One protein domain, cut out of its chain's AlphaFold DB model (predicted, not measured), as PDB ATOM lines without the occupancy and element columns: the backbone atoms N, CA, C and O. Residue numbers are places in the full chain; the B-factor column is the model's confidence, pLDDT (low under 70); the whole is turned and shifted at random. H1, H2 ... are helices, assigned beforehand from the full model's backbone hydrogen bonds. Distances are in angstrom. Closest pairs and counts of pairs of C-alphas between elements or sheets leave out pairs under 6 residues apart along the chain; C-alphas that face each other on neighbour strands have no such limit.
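AT A GLANCE: This is residues 7 to 77 of the 222 residues of the protein "Putative LIM domain and RING finger protein" of Glarea lozoyensis (strain ATCC 74030 / MF5533) (UniProt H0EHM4). Two helical hairpins, H1 with H2 and H3 with H4, pack together where H4 crosses H2 steeply. The printed part has 71 residues, with four named helices in the order H1, H2, H3, H4; its class is all helix. It is compact, with a radius of gyration of the C-alphas of 11.4 A, and spans 29 by 27 by 18 A.

HOW THE PARTS SIT: H1, residues 7 to 20, touches H2, residues 26 to 36, opposite ways at a shallow tilt of 1 degrees; the closest C-alphas, of Ser 15 and Leu 29, are 6.2 A apart. H3, residues 42 to 54, and H2 are near each other. H4, residues 59 to 76, touches H3 with residues 61 to 69 alone, opposite ways at a shallow tilt of 14 degrees; the closest C-alphas, of Ala 53 and Ser 62, are 4.5 A apart. H4 touches H2 with residues 64 to 69 alone, at a steep tilt of 61 degrees; the closest C-alphas, of Ala 26 and Leu 65, are 5.3 A apart. In H1, H2, H3 and H4 every O i to N i+4 pair is within hydrogen-bond range.

IN THESE COORDINATES: H1 begins at C-alpha 7 (268.207, 220.219, 245.913) and H4, 25.7 A long, ends at C-alpha 76 (242.259, 217.950, 256.212).

THE WHOLE: The printed part has no cut, its three links are tight, and residue 77 alone has pLDDT under 70.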
ATOM      1  N   THR A   7     268.656 218.962 245.305       84.69
ATOM      2  CA  THR A   7     268.207 220.219 245.913       84.69
ATOM      3  C   THR A   7     267.100 219.959 246.928       84.69
ATOM      4  O   THR A   7     267.182 220.401 248.077       84.69
ATOM      5  N   LYS A   8     266.122 219.130 246.553       84.25
ATOM      6  CA  LYS A   8     265.020 218.724 247.425       84.25
ATOM      7  C   LYS A   8     265.507 217.883 248.604       84.25
ATOM      8  O   LYS A   8     265.045 218.069 249.728       84.25
ATOM      9  N   LEU A   9     266.488 217.002 248.379       86.19
ATOM     10  CA  LEU A   9     267.111 216.222 249.456       86.19
ATOM     11  C   LEU A   9     267.842 217.120 250.458       86.19
ATOM     12  O   LEU A   9     267.735 216.901 251.665       86.19
ATOM     13  N   SER A  10     268.568 218.130 249.977       87.81
ATOM     14  CA  SER A  10     269.254 219.099 250.838       87.81
ATOM     15  C   SER A  10     268.261 219.870 251.708       87.81
ATOM     16  O   SER A  10     268.399 219.899 252.931       87.81
ATOM     17  N   GLN A  11     267.197 220.410 251.106       88.12
ATOM     18  CA  GLN A  11     266.165 221.142 251.841       88.12
ATOM     19  C   GLN A  11     265.466 220.259 252.883       88.12
ATOM     20  O   GLN A  11     265.347 220.670 254.032       88.12
ATOM     21  N   PHE A  12     265.106 219.020 252.532       90.19
ATOM     22  CA  PHE A  12     264.531 218.054 253.475       90.19
ATOM     23  C   PHE A  12     265.442 217.806 254.688       90.19
ATOM     24  O   PHE A  12     264.993 217.854 255.835       90.19
ATOM     25  N   ARG A  13     266.744 217.593 254.455       89.81
ATOM     26  CA  ARG A  13     267.732 217.391 255.528       89.81
ATOM     27  C   ARG A  13     267.891 218.635 256.401       89.81
ATOM     28  O   ARG A  13     268.005 218.503 257.620       89.81
ATOM     29  N   ASN A  14     267.853 219.822 255.802       91.69
ATOM     30  CA  ASN A  14     267.917 221.088 256.530       91.69
ATOM     31  C   ASN A  14     266.693 221.275 257.435       91.69
ATOM     32  O   ASN A  14     266.869 221.559 258.618       91.69
ATOM     33  N   SER A  15     265.476 221.011 256.943       89.31
ATOM     34  CA  SER A  15     264.244 221.063 257.748       89.31
ATOM     35  C   SER A  15     264.322 220.165 258.988       89.31
ATOM     36  O   SER A  15     263.969 220.579 260.092       89.31
ATOM     37  N   ILE A  16     264.842 218.943 258.830       91.19
ATOM     38  CA  ILE A  16     265.043 217.994 259.939       91.19
ATOM     39  C   ILE A  16     266.072 218.531 260.936       91.19
ATOM     40  O   ILE A  16     265.858 218.463 262.146       91.19
ATOM     41  N   SER A  17     267.179 219.096 260.447       90.44
ATOM     42  CA  SER A  17     268.206 219.686 261.310       90.44
ATOM     43  C   SER A  17     267.651 220.846 262.142       90.44
ATOM     44  O   SER A  17     267.853 220.874 263.356       90.44
ATOM     45  N   TYR A  18     266.876 221.744 261.524       91.94
ATOM     46  CA  TYR A  18     266.248 222.872 262.214       91.94
ATOM     47  C   TYR A  18     265.252 222.429 263.283       91.94
ATOM     48  O   TYR A  18     265.216 223.002 264.372       91.94
ATOM     49  N   PHE A  19     264.463 221.388 263.020       89.88
ATOM     50  CA  PHE A  19     263.561 220.851 264.036       89.88
ATOM     51  C   PHE A  19     264.332 220.164 265.171       89.88
ATOM     52  O   PHE A  19     263.988 220.317 266.344       89.88
ATOM     53  N   LYS A  20     265.444 219.481 264.864       89.12
ATOM     54  CA  LYS A  20     266.312 218.877 265.883       89.12
ATOM     55  C   LYS A  20     266.894 219.922 266.835       89.12
ATOM     56  O   LYS A  20     266.921 219.672 268.041       89.12
ATOM     57  N   THR A  21     267.306 221.086 266.334       91.81
ATOM     58  CA  THR A  21     267.782 222.214 267.155       91.81
ATOM     59  C   THR A  21     266.649 223.047 267.760       91.81
ATOM     60  O   THR A  21     266.921 224.074 268.374       91.81
ATOM     61  N   SER A  22     265.388 222.624 267.603       87.31
ATOM     62  CA  SER A  22     264.194 223.352 268.048       87.31
ATOM     63  C   SER A  22     264.065 224.763 267.447       87.31
ATOM     64  O   SER A  22     263.427 225.629 268.039       87.31
ATOM     65  N   ALA A  23     264.664 225.005 266.276       90.44
ATOM     66  CA  ALA A  23     264.577 226.279 265.558       90.44
ATOM     67  C   ALA A  23     263.226 226.452 264.841       90.44
ATOM     68  O   ALA A  23     262.771 227.575 264.645       90.44
ATOM     69  N   ILE A  24     262.576 225.342 264.479       90.19
ATOM     70  CA  ILE A  24     261.226 225.317 263.901       90.19
ATOM     71  C   ILE A  24     260.315 224.384 264.701       90.19
ATOM     72  O   ILE A  24     260.778 223.445 265.351       90.19
ATOM     73  N   THR A  25     259.009 224.640 264.651       92.19
ATOM     74  CA  THR A  25     257.989 223.813 265.310       92.19
ATOM     75  C   THR A  25     257.615 222.598 264.457       92.19
ATOM     76  O   THR A  25     257.892 222.548 263.258       92.19
ATOM     77  N   ALA A  26     256.954 221.607 265.066       90.88
ATOM     78  CA  ALA A  26     256.524 220.390 264.373       90.88
ATOM     79  C   ALA A  26     255.571 220.702 263.208       90.88
ATOM     80  O   ALA A  26     255.705 220.138 262.127       90.88
ATOM     81  N   THR A  27     254.661 221.659 263.403       90.12
ATOM     82  CA  THR A  27     253.728 222.127 262.371       90.12
ATOM     83  C   THR A  27     254.459 222.771 261.192       90.12
ATOM     84  O   THR A  27     254.170 222.437 260.048       90.12
ATOM     85  N   ALA A  28     255.460 223.620 261.459       90.00
ATOM     86  CA  ALA A  28     256.258 224.263 260.412       90.00
ATOM     87  C   ALA A  28     257.106 223.253 259.616       90.00
ATOM     88  O   ALA A  28     257.263 223.381 258.403       90.00
ATOM     89  N   LEU A  29     257.620 222.208 260.277       90.56
ATOM     90  CA  LEU A  29     258.301 221.109 259.590       90.56
ATOM     91  C   LEU A  29     257.345 220.377 258.639       90.56
ATOM     92  O   LEU A  29     257.710 220.128 257.491       90.56
ATOM     93  N   ILE A  30     256.124 220.070 259.082       89.38
ATOM     94  CA  ILE A  30     255.109 219.410 258.248       89.38
ATOM     95  C   ILE A  30     254.763 220.278 257.031       89.38
ATOM     96  O   ILE A  30     254.713 219.776 255.911       89.38
ATOM     97  N   GLU A  31     254.603 221.586 257.219       88.38
ATOM     98  CA  GLU A  31     254.349 222.536 256.134       88.38
ATOM     99  C   GLU A  31     255.503 222.570 255.116       88.38
ATOM    100  O   GLU A  31     255.276 222.513 253.906       88.38
ATOM    101  N   SER A  32     256.755 222.535 255.595       89.50
ATOM    102  CA  SER A  32     257.935 222.431 254.726       89.50
ATOM    103  C   SER A  32     257.951 221.133 253.911       89.50
ATOM    104  O   SER A  32     258.358 221.140 252.749       89.50
ATOM    105  N   PHE A  33     257.461 220.024 254.477       88.56
ATOM    106  CA  PHE A  33     257.323 218.765 253.748       88.56
ATOM    107  C   PHE A  33     256.254 218.871 252.663       88.56
ATOM    108  O   PHE A  33     256.491 218.417 251.550       88.56
ATOM    109  N   PHE A  34     255.128 219.534 252.910       86.19
ATOM    110  CA  PHE A  34     254.138 219.759 251.854       86.19
ATOM    111  C   PHE A  34     254.667 220.630 250.709       86.19
ATOM    112  O   PHE A  34     254.407 220.318 249.547       86.19
ATOM    113  N   ALA A  35     255.468 221.656 251.008       86.56
ATOM    114  CA  ALA A  35     256.110 222.477 249.981       86.56
ATOM    115  C   ALA A  35     257.116 221.676 249.125       86.56
ATOM    116  O   ALA A  35     257.208 221.872 247.915       86.56
ATOM    117  N   LEU A  36     257.851 220.745 249.741       83.81
ATOM    118  CA  LEU A  36     258.843 219.890 249.077       83.81
ATOM    119  C   LEU A  36     258.234 218.718 248.295       83.81
ATOM    120  O   LEU A  36     258.768 218.313 247.257       83.81
ATOM    121  N   PHE A  37     257.136 218.160 248.803       82.69
ATOM    122  CA  PHE A  37     256.494 216.934 248.331       82.69
ATOM    123  C   PHE A  37     255.104 217.194 247.731       82.69
ATOM    124  O   PHE A  37     254.173 216.423 247.960       82.69
ATOM    125  N   SER A  38     254.963 218.240 246.913       80.12
ATOM    126  CA  SER A  38     253.684 218.622 246.289       80.12
ATOM    127  C   SER A  38     253.048 217.534 245.405       80.12
ATOM    128  O   SER A  38     251.843 217.548 245.185       80.12
ATOM    129  N   ASP A  39     253.848 216.591 244.903       76.88
ATOM    130  CA  ASP A  39     253.432 215.488 244.018       76.88
ATOM    131  C   ASP A  39     253.311 214.139 244.765       76.88
ATOM    132  O   ASP A  39     253.439 213.059 244.193       76.88
ATOM    133  N   THR A  40     253.183 214.161 246.096       75.25
ATOM    134  CA  THR A  40     253.133 212.936 246.915       75.25
ATOM    135  C   THR A  40     251.787 212.780 247.600       75.25
ATOM    136  O   THR A  40     251.201 213.735 248.102       75.25
ATOM    137  N   THR A  41     251.296 211.541 247.656       76.19
ATOM    138  CA  THR A  41     250.068 211.215 248.378       76.19
ATOM    139  C   THR A  41     250.281 211.348 249.888       76.19
ATOM    140  O   THR A  41     251.297 210.915 250.437       76.19
ATOM    141  N   SER A  42     249.287 211.903 250.584       77.44
ATOM    142  CA  SER A  42     249.304 212.107 252.042       77.44
ATOM    143  C   SER A  42     249.614 210.827 252.838       77.44
ATOM    144  O   SER A  42     250.285 210.863 253.868       77.44
ATOM    145  N   SER A  43     249.238 209.656 252.307       79.56
ATOM    146  CA  SER A  43     249.569 208.353 252.896       79.56
ATOM    147  C   SER A  43     251.080 208.080 252.942       79.56
ATOM    148  O   SER A  43     251.598 207.705 253.993       79.56
ATOM    149  N   ALA A  44     251.805 208.322 251.844       84.06
ATOM    150  CA  ALA A  44     253.255 208.135 251.801       84.06
ATOM    151  C   ALA A  44     253.987 209.167 252.676       84.06
ATOM    152  O   ALA A  44     254.970 208.835 253.342       84.06
ATOM    153  N   LEU A  45     253.471 210.398 252.724       86.44
ATOM    154  CA  LEU A  45     253.988 211.469 253.577       86.44
ATOM    155  C   LEU A  45     253.799 211.126 255.067       86.44
ATOM    156  O   LEU A  45     254.718 211.277 255.869       86.44
ATOM    157  N   GLY A  46     252.656 210.541 255.429       86.69
ATOM    158  CA  GLY A  46     252.400 210.049 256.781       86.69
ATOM    159  C   GLY A  46     253.292 208.882 257.207       86.69
ATOM    160  O   GLY A  46     253.558 208.732 258.400       86.69
ATOM    161  N   THR A  47     253.758 208.048 256.274       88.38
ATOM    162  CA  THR A  47     254.785 207.036 256.567       88.38
ATOM    163  C   THR A  47     256.128 207.712 256.813       88.38
ATOM    164  O   THR A  47     256.736 207.475 257.849       88.38
ATOM    165  N   LEU A  48     256.541 208.640 255.942       89.25
ATOM    166  CA  LEU A  48     257.787 209.394 256.106       89.25
ATOM    167  C   LEU A  48     257.859 210.118 257.456       89.25
ATOM    168  O   LEU A  48     258.877 210.051 258.136       89.25
ATOM    169  N   ILE A  49     256.777 210.783 257.870       89.94
ATOM    170  CA  ILE A  49     256.734 211.489 259.158       89.94
ATOM    171  C   ILE A  49     256.876 210.522 260.334       89.94
ATOM    172  O   ILE A  49     257.524 210.869 261.319       89.94
ATOM    173  N   ARG A  50     256.296 209.318 260.254       90.06
ATOM    174  CA  ARG A  50     256.432 208.308 261.315       90.06
ATOM    175  C   ARG A  50     257.861 207.793 261.418       90.06
ATOM    176  O   ARG A  50     258.390 207.779 262.521       90.06
ATOM    177  N   GLU A  51     258.490 207.483 260.290       92.50
ATOM    178  CA  GLU A  51     259.899 207.074 260.255       92.50
ATOM    179  C   GLU A  51     260.809 208.186 260.797       92.50
ATOM    180  O   GLU A  51     261.658 207.949 261.650       92.50
ATOM    181  N   VAL A  52     260.591 209.437 260.374       90.06
ATOM    182  CA  VAL A  52     261.334 210.599 260.889       90.06
ATOM    183  C   VAL A  52     261.110 210.773 262.394       90.06
ATOM    184  O   VAL A  52     262.058 211.085 263.106       90.06
ATOM    185  N   ALA A  53     259.892 210.549 262.895       89.56
ATOM    186  CA  ALA A  53     259.603 210.582 264.325       89.56
ATOM    187  C   ALA A  53     260.333 209.466 265.093       89.56
ATOM    188  O   ALA A  53     260.800 209.721 266.200       89.56
ATOM    189  N   ASP A  54     260.464 208.266 264.524       87.94
ATOM    190  CA  ASP A  54     261.211 207.153 265.129       87.94
ATOM    191  C   ASP A  54     262.731 207.351 265.110       87.94
ATOM    192  O   ASP A  54     263.429 206.805 265.961       87.94
ATOM    193  N   LEU A  55     263.254 208.193 264.213       91.38
ATOM    194  CA  LEU A  55     264.666 208.589 264.222       91.38
ATOM    195  C   LEU A  55     265.024 209.589 265.332       91.38
ATOM    196  O   LEU A  55     266.211 209.805 265.594       91.38
ATOM    197  N   TYR A  56     264.046 210.231 265.979       86.75
ATOM    198  CA  TYR A  56     264.331 211.119 267.105       86.75
ATOM    199  C   TYR A  56     264.507 210.323 268.399       86.75
ATOM    200  O   TYR A  56     263.560 209.741 268.920       86.75
ATOM    201  N   GLU A  57     265.709 210.404 268.972       88.12
ATOM    202  CA  GLU A  57     266.030 209.848 270.295       88.12
ATOM    203  C   GLU A  57     265.173 210.476 271.414       88.12
ATOM    204  O   GLU A  57     264.789 209.834 272.393       88.12
ATOM    205  N   ASP A  58     264.846 211.762 271.263       87.75
ATOM    206  CA  ASP A  58     264.013 212.501 272.205       87.75
ATOM    207  C   ASP A  58     262.526 212.188 271.985       87.75
ATOM    208  O   ASP A  58     261.904 212.637 271.012       87.75
ATOM    209  N   LYS A  59     261.938 211.462 272.944       88.69
ATOM    210  CA  LYS A  59     260.522 211.077 272.918       88.69
ATOM    211  C   LYS A  59     259.571 212.275 272.870       88.69
ATOM    212  O   LYS A  59     258.525 212.186 272.240       88.69
ATOM    213  N   ALA A  60     259.925 213.407 273.480       90.00
ATOM    214  CA  ALA A  60     259.054 214.581 273.472       90.00
ATOM    215  C   ALA A  60     258.905 215.165 272.057       90.00
ATOM    216  O   ALA A  60     257.821 215.601 271.667       90.00
ATOM    217  N   LYS A  61     259.982 215.136 271.262       88.50
ATOM    218  CA  LYS A  61     259.983 215.618 269.874       88.50
ATOM    219  C   LYS A  61     259.269 214.657 268.934       88.50
ATOM    220  O   LYS A  61     258.537 215.105 268.050       88.50
ATOM    221  N   SER A  62     259.447 213.351 269.135       90.50
ATOM    222  CA  SER A  62     258.747 212.343 268.340       90.50
ATOM    223  C   SER A  62     257.239 212.351 268.612       90.50
ATOM    224  O   SER A  62     256.451 212.290 267.666       90.50
ATOM    225  N   ASP A  63     256.824 212.527 269.870       90.44
ATOM    226  CA  ASP A  63     255.417 212.706 270.236       90.44
ATOM    227  C   ASP A  63     254.847 214.007 269.656       90.44
ATOM    228  O   ASP A  63     253.754 213.989 269.094       90.44
ATOM    229  N   ALA A  64     255.596 215.117 269.698       90.75
ATOM    230  CA  ALA A  64     255.178 216.389 269.103       90.75
ATOM    231  C   ALA A  64     254.975 216.309 267.576       90.75
ATOM    232  O   ALA A  64     254.039 216.904 267.042       90.75
ATOM    233  N   LEU A  65     255.819 215.557 266.860       91.12
ATOM    234  CA  LEU A  65     255.631 215.310 265.425       91.12
ATOM    235  C   LEU A  65     254.398 214.450 265.151       91.12
ATOM    236  O   LEU A  65     253.616 214.752 264.249       91.12
ATOM    237  N   ARG A  66     254.192 213.396 265.947       90.94
ATOM    238  CA  ARG A  66     253.023 212.518 265.816       90.94
ATOM    239  C   ARG A  66     251.718 213.248 266.108       90.94
ATOM    240  O   ARG A  66     250.725 212.997 265.425       90.94
ATOM    241  N   THR A  67     251.685 214.130 267.102       90.56
ATOM    242  CA  THR A  67     250.488 214.918 267.421       90.56
ATOM    243  C   THR A  67     250.205 215.955 266.346       90.56
ATOM    244  O   THR A  67     249.079 215.999 265.863       90.56
ATOM    245  N   ALA A  68     251.215 216.704 265.894       90.44
ATOM    246  CA  ALA A  68     251.058 217.681 264.816       90.44
ATOM    247  C   ALA A  68     250.574 217.031 263.506       90.44
ATOM    248  O   ALA A  68     249.736 217.590 262.803       90.44
ATOM    249  N   TRP A  69     251.033 215.813 263.204       89.50
ATOM    250  CA  TRP A  69     250.536 215.049 262.058       89.50
ATOM    251  C   TRP A  69     249.066 214.629 262.202       89.50
ATOM    252  O   TRP A  69     248.300 214.704 261.241       89.50
ATOM    253  N   ASN A  70     248.656 214.188 263.395       87.44
ATOM    254  CA  ASN A  70     247.255 213.844 263.651       87.44
ATOM    255  C   ASN A  70     246.341 215.074 263.597       87.44
ATOM    256  O   ASN A  70     245.237 214.964 263.075       87.44
ATOM    257  N   ASP A  71     246.799 216.224 264.093       87.06
ATOM    258  CA  ASP A  71     246.072 217.497 264.023       87.06
ATOM    259  C   ASP A  71     245.864 217.933 262.565       87.06
ATOM    260  O   ASP A  71     244.744 218.208 262.142       87.06
ATOM    261  N   TRP A  72     246.916 217.847 261.742       87.50
ATOM    262  CA  TRP A  72     246.822 218.107 260.304       87.50
ATOM    263  C   TRP A  72     245.834 217.158 259.600       87.50
ATOM    264  O   TRP A  72     245.015 217.607 258.796       87.50
ATOM    265  N   ARG A  73     245.854 215.857 259.925       85.81
ATOM    266  CA  ARG A  73     244.887 214.873 259.401       85.81
ATOM    267  C   ARG A  73     243.462 215.170 259.860       85.81
ATOM    268  O   ARG A  73     242.559 215.070 259.049       85.81
ATOM    269  N   ALA A  74     243.249 215.558 261.114       78.25
ATOM    270  CA  ALA A  74     241.917 215.881 261.630       78.25
ATOM    271  C   ALA A  74     241.293 217.102 260.937       78.25
ATOM    272  O   ALA A  74     240.074 217.164 260.781       78.25
ATOM    273  N   ILE A  75     242.127 218.058 260.516       74.69
ATOM    274  CA  ILE A  75     241.688 219.253 259.790       74.69
ATOM    275  C   ILE A  75     241.426 218.945 258.306       74.69
ATOM    276  O   ILE A  75     240.474 219.476 257.741       74.69
ATOM    277  N   ASN A  76     242.246 218.097 257.674       74.62
ATOM    278  CA  ASN A  76     242.259 217.950 256.212       74.62
ATOM    279  C   ASN A  76     241.645 216.653 255.680       74.62
ATOM    280  O   ASN A  76     241.181 216.611 254.543       74.62
ATOM    281  N   GLU A  77     241.648 215.589 256.471       67.19
ATOM    282  CA  GLU A  77     241.195 214.267 256.062       67.19
ATOM    283  C   GLU A  77     240.150 213.773 257.048       67.19
ATOM    284  O   GLU A  77     240.472 213.160 258.062       67.19
TER     285      GLU A  77